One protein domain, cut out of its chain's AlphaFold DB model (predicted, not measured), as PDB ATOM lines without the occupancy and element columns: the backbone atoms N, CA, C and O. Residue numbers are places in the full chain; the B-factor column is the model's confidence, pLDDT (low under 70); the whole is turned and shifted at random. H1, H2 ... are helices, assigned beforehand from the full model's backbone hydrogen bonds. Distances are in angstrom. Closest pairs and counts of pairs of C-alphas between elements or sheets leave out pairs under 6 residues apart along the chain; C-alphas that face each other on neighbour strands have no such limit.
ATOM      1  N   ILE A  12     217.042 183.159 148.600       77.88
ATOM      2  CA  ILE A  12     217.886 184.150 149.281       77.88
ATOM      3  C   ILE A  12     219.199 184.316 148.506       77.88
ATOM      4  O   ILE A  12     219.863 183.324 148.199       77.88
ATOM      5  N   ASP A  13     219.575 185.553 148.167       81.94
ATOM      6  CA  ASP A  13     220.850 185.848 147.501       81.94
ATOM      7  C   ASP A  13     222.057 185.807 148.461       81.94
ATOM      8  O   ASP A  13     221.915 185.720 149.681       81.94
ATOM      9  N   ALA A  14     223.274 185.890 147.913       80.75
ATOM     10  CA  ALA A  14     224.515 185.858 148.698       80.75
ATOM     11  C   ALA A  14     224.682 187.046 149.677       80.75
ATOM     12  O   ALA A  14     225.580 187.019 150.514       80.75
ATOM     13  N   SER A  15     223.824 188.070 149.593       82.69
ATOM     14  CA  SER A  15     223.749 189.198 150.531       82.69
ATOM     15  C   SER A  15     222.584 189.086 151.528       82.69
ATOM     16  O   SER A  15     222.295 190.039 152.246       82.69
ATOM     17  N   GLY A  16     221.906 187.933 151.584       77.81
ATOM     18  CA  GLY A  16     220.805 187.671 152.513       77.81
ATOM     19  C   GLY A  16     219.448 188.237 152.082       77.81
ATOM     20  O   GLY A  16     218.503 188.190 152.869       77.81
ATOM     21  N   ARG A  17     219.311 188.764 150.858       82.25
ATOM     22  CA  ARG A  17     218.061 189.394 150.396       82.25
ATOM     23  C   ARG A  17     217.159 188.391 149.666       82.25
ATOM     24  O   ARG A  17     217.672 187.625 148.845       82.25
ATOM     25  N   PRO A  18     215.831 188.421 149.883       83.06
ATOM     26  CA  PRO A  18     214.875 187.707 149.042       83.06
ATOM     27  C   PRO A  18     214.973 188.120 147.568       83.06
ATOM     28  O   PRO A  18     215.098 189.302 147.247       83.06
ATOM     29  N   GLN A  19     214.891 187.138 146.676       85.25
ATOM     30  CA  GLN A  19     214.892 187.293 145.222       85.25
ATOM     31  C   GLN A  19     213.867 186.355 144.583       85.25
ATOM     32  O   GLN A  19     213.620 185.259 145.090       85.25
ATOM     33  N   GLY A  20     213.310 186.775 143.446       85.00
ATOM     34  CA  GLY A  20     212.429 185.961 142.614       85.00
ATOM     35  C   GLY A  20     211.027 186.535 142.438       85.00
ATOM     36  O   GLY A  20     210.687 187.587 142.974       85.00
ATOM     37  N   ILE A  21     210.211 185.807 141.680       86.69
ATOM     38  CA  ILE A  21     208.885 186.233 141.221       86.69
ATOM     39  C   ILE A  21     207.941 186.560 142.392       86.69
ATOM     40  O   ILE A  21     207.212 187.542 142.314       86.69
ATOM     41  N   TYR A  22     207.944 185.795 143.489       85.50
ATOM     42  CA  TYR A  22     207.059 186.068 144.631       85.50
ATOM     43  C   TYR A  22     207.495 187.311 145.437       85.50
ATOM     44  O   TYR A  22     206.630 188.152 145.691       85.50
ATOM     45  N   PRO A  23     208.789 187.512 145.783       84.12
ATOM     46  CA  PRO A  23     209.276 188.802 146.277       84.12
ATOM     47  C   PRO A  23     208.949 189.989 145.360       84.12
ATOM     48  O   PRO A  23     208.486 191.017 145.852       84.12
ATOM     49  N   ASP A  24     209.132 189.846 144.045       89.31
ATOM     50  CA  ASP A  24     208.869 190.917 143.075       89.31
ATOM     51  C   ASP A  24     207.370 191.275 143.013       89.31
ATOM     52  O   ASP A  24     207.010 192.453 143.043       89.31
ATOM     53  N   ILE A  25     206.479 190.273 142.994       89.00
ATOM     54  CA  ILE A  25     205.018 190.474 143.037       89.00
ATOM     55  C   ILE A  25     204.593 191.124 144.355       89.00
ATOM     56  O   ILE A  25     203.765 192.030 144.344       89.00
ATOM     57  N   ALA A  26     205.158 190.703 145.488       84.94
ATOM     58  CA  ALA A  26     204.857 191.303 146.786       84.94
ATOM     59  C   ALA A  26     205.323 192.768 146.873       84.94
ATOM     60  O   ALA A  26     204.611 193.603 147.428       84.94
ATOM     61  N   ALA A  27     206.470 193.109 146.273       87.88
ATOM     62  CA  ALA A  27     206.939 194.488 146.166       87.88
ATOM     63  C   ALA A  27     206.028 195.337 145.258       87.88
ATOM     64  O   ALA A  27     205.652 196.448 145.634       87.88
ATOM     65  N   ALA A  28     205.606 194.804 144.108       90.19
ATOM     66  CA  ALA A  28     204.655 195.475 143.222       90.19
ATOM     67  C   ALA A  28     203.273 195.656 143.880       90.19
ATOM     68  O   ALA A  28     202.671 196.722 143.773       90.19
ATOM     69  N   LEU A  29     202.789 194.660 144.629       88.50
ATOM     70  CA  LEU A  29     201.520 194.732 145.357       88.50
ATOM     71  C   LEU A  29     201.592 195.717 146.532       88.50
ATOM     72  O   LEU A  29     200.630 196.440 146.782       88.50
ATOM     73  N   SER A  30     202.746 195.810 147.200       86.88
ATOM     74  CA  SER A  30     203.026 196.817 148.228       86.88
ATOM     75  C   SER A  30     202.942 198.238 147.656       86.88
ATOM     76  O   SER A  30     202.270 199.092 148.229       86.88
ATOM     77  N   GLN A  31     203.529 198.476 146.477       88.94
ATOM     78  CA  GLN A  31     203.425 199.757 145.765       88.94
ATOM     79  C   GLN A  31     201.990 200.048 145.290       88.94
ATOM     80  O   GLN A  31     201.509 201.166 145.444       88.94
ATOM     81  N   GLN A  32     201.287 199.040 144.765       88.25
ATOM     82  CA  GLN A  32     199.930 199.170 144.222       88.25
ATOM     83  C   GLN A  32     198.851 199.428 145.293       88.25
ATOM     84  O   GLN A  32     197.789 199.964 144.972       88.25
ATOM     85  N   THR A  33     199.105 199.045 146.547       85.38
ATOM     86  CA  THR A  33     198.166 199.186 147.680       85.38
ATOM     87  C   THR A  33     198.600 200.235 148.710       85.38
ATOM     88  O   THR A  33     197.808 200.640 149.553       85.38
ATOM     89  N   GLY A  34     199.865 200.672 148.685       85.50
ATOM     90  CA  GLY A  34     200.450 201.515 149.732       85.50
ATOM     91  C   GLY A  34     200.692 200.786 151.063       85.50
ATOM     92  O   GLY A  34     201.048 201.421 152.056       85.50
ATOM     93  N   ARG A  35     200.508 199.459 151.115       83.62
ATOM     94  CA  ARG A  35     200.694 198.638 152.322       83.62
ATOM     95  C   ARG A  35     202.114 198.092 152.391       83.62
ATOM     96  O   ARG A  35     202.663 197.649 151.387       83.62
ATOM     97  N   VAL A  36     202.707 198.047 153.584       82.62
ATOM     98  CA  VAL A  36     204.028 197.431 153.794       82.62
ATOM     99  C   VAL A  36     203.881 195.908 153.818       82.62
ATOM    100  O   VAL A  36     203.473 195.337 154.826       82.62
ATOM    101  N   ILE A  37     204.225 195.242 152.713       80.12
ATOM    102  CA  ILE A  37     204.221 193.775 152.621       80.12
ATOM    103  C   ILE A  37     205.633 193.263 152.922       80.12
ATOM    104  O   ILE A  37     206.566 193.499 152.153       80.12
ATOM    105  N   ARG A  38     205.806 192.551 154.043       75.81
ATOM    106  CA  ARG A  38     207.059 191.847 154.350       75.81
ATOM    107  C   ARG A  38     207.060 190.472 153.684       75.81
ATOM    108  O   ARG A  38     206.087 189.733 153.790       75.81
ATOM    109  N   VAL A  39     208.175 190.122 153.048       63.47
ATOM    110  CA  VAL A  39     208.384 188.820 152.402       63.47
ATOM    111  C   VAL A  39     209.353 187.986 153.230       63.47
ATOM    112  O   VAL A  39     210.505 188.374 153.409       63.47
ATOM    113  N   GLU A  40     208.897 186.829 153.705       54.38
ATOM    114  CA  GLU A  40     209.702 185.887 154.491       54.38
ATOM    115  C   GLU A  40     209.798 184.551 153.738       54.38
ATOM    116  O   GLU A  40     208.797 183.872 153.507       54.38
ATOM    117  N   VAL A  41     211.008 184.181 153.300       53.22
ATOM    118  CA  VAL A  41     211.248 182.957 152.514       53.22
ATOM    119  C   VAL A  41     211.410 181.767 153.463       53.22
ATOM    120  O   VAL A  41     212.514 181.441 153.901       53.22
ATOM    121  N   VAL A  42     210.290 181.126 153.798       38.81
ATOM    122  CA  VAL A  42     210.239 179.941 154.669       38.81
ATOM    123  C   VAL A  42     210.151 178.637 153.857       38.81
ATOM    124  O   VAL A  42     209.498 178.608 152.813       38.81
ATOM    125  N   PRO A  43     210.787 177.532 154.297       34.94
ATOM    126  CA  PRO A  43     210.664 176.239 153.625       34.94
ATOM    127  C   PRO A  43     209.249 175.658 153.796       34.94
ATOM    128  O   PRO A  43     208.790 175.454 154.919       34.94
ATOM    129  N   LEU A 148     191.150 194.702 153.906       90.31
ATOM    130  CA  LEU A 148     192.517 194.414 153.456       90.31
ATOM    131  C   LEU A 148     192.588 193.182 152.538       90.31
ATOM    132  O   LEU A 148     193.308 193.200 151.540       90.31
ATOM    133  N   GLY A 149     191.820 192.126 152.821       90.38
ATOM    134  CA  GLY A 149     191.729 190.952 151.949       90.38
ATOM    135  C   GLY A 149     191.238 191.305 150.542       90.38
ATOM    136  O   GLY A 149     191.865 190.936 149.546       90.38
ATOM    137  N   GLN A 150     190.164 192.092 150.442       91.75
ATOM    138  CA  GLN A 150     189.674 192.610 149.163       91.75
ATOM    139  C   GLN A 150     190.657 193.586 148.505       91.75
ATOM    140  O   GLN A 150     190.755 193.618 147.281       91.75
ATOM    141  N   GLU A 151     191.372 194.401 149.282       92.19
ATOM    142  CA  GLU A 151     192.366 195.347 148.773       92.19
ATOM    143  C   GLU A 151     193.536 194.629 148.086       92.19
ATOM    144  O   GLU A 151     193.893 194.988 146.965       92.19
ATOM    145  N   LEU A 152     194.057 193.558 148.692       91.12
ATOM    146  CA  LEU A 152     195.102 192.718 148.098       91.12
ATOM    147  C   LEU A 152     194.614 192.015 146.818       91.12
ATOM    148  O   LEU A 152     195.346 191.968 145.830       91.12
ATOM    149  N   VAL A 153     193.367 191.523 146.794       91.31
ATOM    150  CA  VAL A 153     192.761 190.918 145.591       91.31
ATOM    151  C   VAL A 153     192.572 191.952 144.473       91.31
ATOM    152  O   VAL A 153     192.931 191.681 143.325       91.31
ATOM    153  N   ARG A 154     192.073 193.156 144.790       93.25
ATOM    154  CA  ARG A 154     191.953 194.268 143.828       93.25
ATOM    155  C   ARG A 154     193.321 194.695 143.291       93.25
ATOM    156  O   ARG A 154     193.464 194.868 142.085       93.25
ATOM    157  N   GLY A 155     194.328 194.807 144.160       92.75
ATOM    158  CA  GLY A 155     195.698 195.145 143.778       92.75
ATOM    159  C   GLY A 155     196.324 194.106 142.844       92.75
ATOM    160  O   GLY A 155     196.904 194.474 141.826       92.75
ATOM    161  N   LEU A 156     196.143 192.810 143.116       91.06
ATOM    162  CA  LEU A 156     196.625 191.746 142.230       91.06
ATOM    163  C   LEU A 156     195.934 191.786 140.856       91.06
ATOM    164  O   LEU A 156     196.600 191.656 139.828       91.06
ATOM    165  N   ALA A 157     194.621 192.033 140.826       90.94
ATOM    166  CA  ALA A 157     193.867 192.202 139.585       90.94
ATOM    167  C   ALA A 157     194.291 193.456 138.791       90.94
ATOM    168  O   ALA A 157     194.204 193.459 137.563       90.94
ATOM    169  N   GLU A 158     194.776 194.510 139.456       93.56
ATOM    170  CA  GLU A 158     195.368 195.685 138.806       93.56
ATOM    171  C   GLU A 158     196.710 195.339 138.144       93.56
ATOM    172  O   GLU A 158     196.865 195.551 136.942       93.56
ATOM    173  N   LEU A 159     197.629 194.699 138.883       92.75
ATOM    174  CA  LEU A 159     198.925 194.224 138.367       92.75
ATOM    175  C   LEU A 159     198.780 193.224 137.204       92.75
ATOM    176  O   LEU A 159     199.649 193.126 136.333       92.75
ATOM    177  N   GLN A 160     197.684 192.461 137.188       89.06
ATOM    178  CA  GLN A 160     197.329 191.580 136.079       89.06
ATOM    179  C   GLN A 160     196.855 192.374 134.853       89.06
ATOM    180  O   GLN A 160     197.275 192.079 133.734       89.06
ATOM    181  N   ARG A 161     195.993 193.382 135.049       91.56
ATOM    182  CA  ARG A 161     195.370 194.164 133.966       91.56
ATOM    183  C   ARG A 161     196.329 195.158 133.313       91.56
ATOM    184  O   ARG A 161     196.260 195.350 132.103       91.56
ATOM    185  N   ASN A 162     197.216 195.772 134.095       93.38
ATOM    186  CA  ASN A 162     198.221 196.722 133.607       93.38
ATOM    187  C   ASN A 162     199.479 196.034 133.027       93.38
ATOM    188  O   ASN A 162     200.312 196.693 132.408       93.38
ATOM    189  N   GLY A 163     199.599 194.709 133.182       91.81
ATOM    190  CA  GLY A 163     200.686 193.901 132.627       91.81
ATOM    191  C   GLY A 163     201.954 193.831 133.484       91.81
ATOM    192  O   GLY A 163     202.913 193.176 133.068       91.81
ATOM    193  N   GLU A 164     201.977 194.429 134.678       93.25
ATOM    194  CA  GLU A 164     203.138 194.403 135.577       93.25
ATOM    195  C   GLU A 164     203.513 192.966 135.987       93.25
ATOM    196  O   GLU A 164     204.694 192.621 135.988       93.25
ATOM    197  N   LEU A 165     202.534 192.071 136.195       89.19
ATOM    198  CA  LEU A 165     202.818 190.639 136.400       89.19
ATOM    199  C   LEU A 165     203.574 190.028 135.206       89.19
ATOM    200  O   LEU A 165     204.577 189.339 135.384       89.19
ATOM    201  N   ALA A 166     203.142 190.305 133.972       89.06
ATOM    202  CA  ALA A 166     203.802 189.778 132.776       89.06
ATOM    203  C   ALA A 166     205.219 190.357 132.589       89.06
ATOM    204  O   ALA A 166     206.103 189.667 132.073       89.06
ATOM    205  N   LYS A 167     205.452 191.597 133.040       90.94
ATOM    206  CA  LYS A 167     206.768 192.252 133.094       90.94
ATOM    207  C   LYS A 167     207.694 191.593 134.121       90.94
ATOM    208  O   LYS A 167     208.821 191.263 133.759       90.94
ATOM    209  N   ILE A 168     207.215 191.308 135.336       90.75
ATOM    210  CA  ILE A 168     207.968 190.579 136.376       90.75
ATOM    211  C   ILE A 168     208.399 189.194 135.874       90.75
ATOM    212  O   ILE A 168     209.586 188.862 135.904       90.75
ATOM    213  N   PHE A 169     207.466 188.400 135.335       88.62
ATOM    214  CA  PHE A 169     207.787 187.069 134.809       88.62
ATOM    215  C   PHE A 169     208.806 187.141 133.656       88.62
ATOM    216  O   PHE A 169     209.786 186.400 133.673       88.62
ATOM    217  N   LYS A 170     208.655 188.065 132.693       88.50
ATOM    218  CA  LYS A 170     209.626 188.240 131.591       88.50
ATOM    219  C   LYS A 170     211.003 188.727 132.050       88.50
ATOM    220  O   LYS A 170     211.998 188.365 131.428       88.50
ATOM    221  N   ALA A 171     211.081 189.514 133.124       87.50
ATOM    222  CA  ALA A 171     212.351 189.973 133.686       87.50
ATOM    223  C   ALA A 171     213.166 188.836 134.330       87.50
ATOM    224  O   ALA A 171     214.393 188.906 134.347       87.50
ATOM    225  N   ARG A 172     212.503 187.782 134.833       84.12
ATOM    226  CA  ARG A 172     213.155 186.598 135.426       84.12
ATOM    227  C   ARG A 172     213.318 185.425 134.445       84.12
ATOM    228  O   ARG A 172     214.307 184.712 134.528       84.12
ATOM    229  N   LEU A 173     212.376 185.233 133.516       84.19
ATOM    230  CA  LEU A 173     212.298 184.065 132.614       84.19
ATOM    231  C   LEU A 173     212.666 184.370 131.151       84.19
ATOM    232  O   LEU A 173     212.570 183.502 130.281       84.19
ATOM    233  N   GLY A 174     213.066 185.609 130.865       81.38
ATOM    234  CA  GLY A 174     213.417 186.076 129.530       81.38
ATOM    235  C   GLY A 174     212.217 186.498 128.675       81.38
ATOM    236  O   GLY A 174     211.059 186.149 128.911       81.38
TER     237      GLY A 174
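This is residues 12 to 43 and 148 to 174 of the 183 residues of an uncharacterized protein of Burkholderiales bacterium PBB3 (UniProt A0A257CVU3). The longest helix, H2, stands across one end of two shorter helices, H1 and H3, which run side by side in opposite ways. Beyond H1, residues 34 to 43 fold back without a named element. The printed part has 59 residues with three named helices, in the order H1, H2, H3, and no named strand; the class is all helix. It is only just compact, close to loose, with a radius of gyration of the C-alphas of 12.1 A, and spans 34 by 27 by 19 A.

H2, residues 148 to 161, measures 19.7 A and begins at C-alpha 148 (192.517, 194.414, 153.456). H1, residues 21 to 33, measures 18.0 A. H3, residues 164 to 173, measures 14.1 A and ends at C-alpha 173 (212.298, 184.065, 132.614).

H1 touches H2 with its residues 28 to 33 alone; the closest C-alphas of the two, those of Gln 32 and Gly 155, are 5.9 A apart. Their lines are only just about perpendicular, at 71 degrees. H1 touches H3, closest at the C-alphas of Ile 21 and Phe 169, 6.6 A, at a shallow tilt of 21 degrees, opposite ways. H2 and H3 are close but not clearly touching, closest at the C-alphas of Leu 159 and Leu 165, 5.6 A. In H1, H2 and H3 every O i to N i+4 pair is within hydrogen-bond range.

The C-alphas farthest apart, of Ala 14 and Gln 150, are 35.5 A apart. Residues 44 to 147 are not printed, and C-alphas 43 and 148 are 25.7 A apart across the cut. The link from H2 to H3 is tight. Residues 39 to 43 have pLDDT under 70.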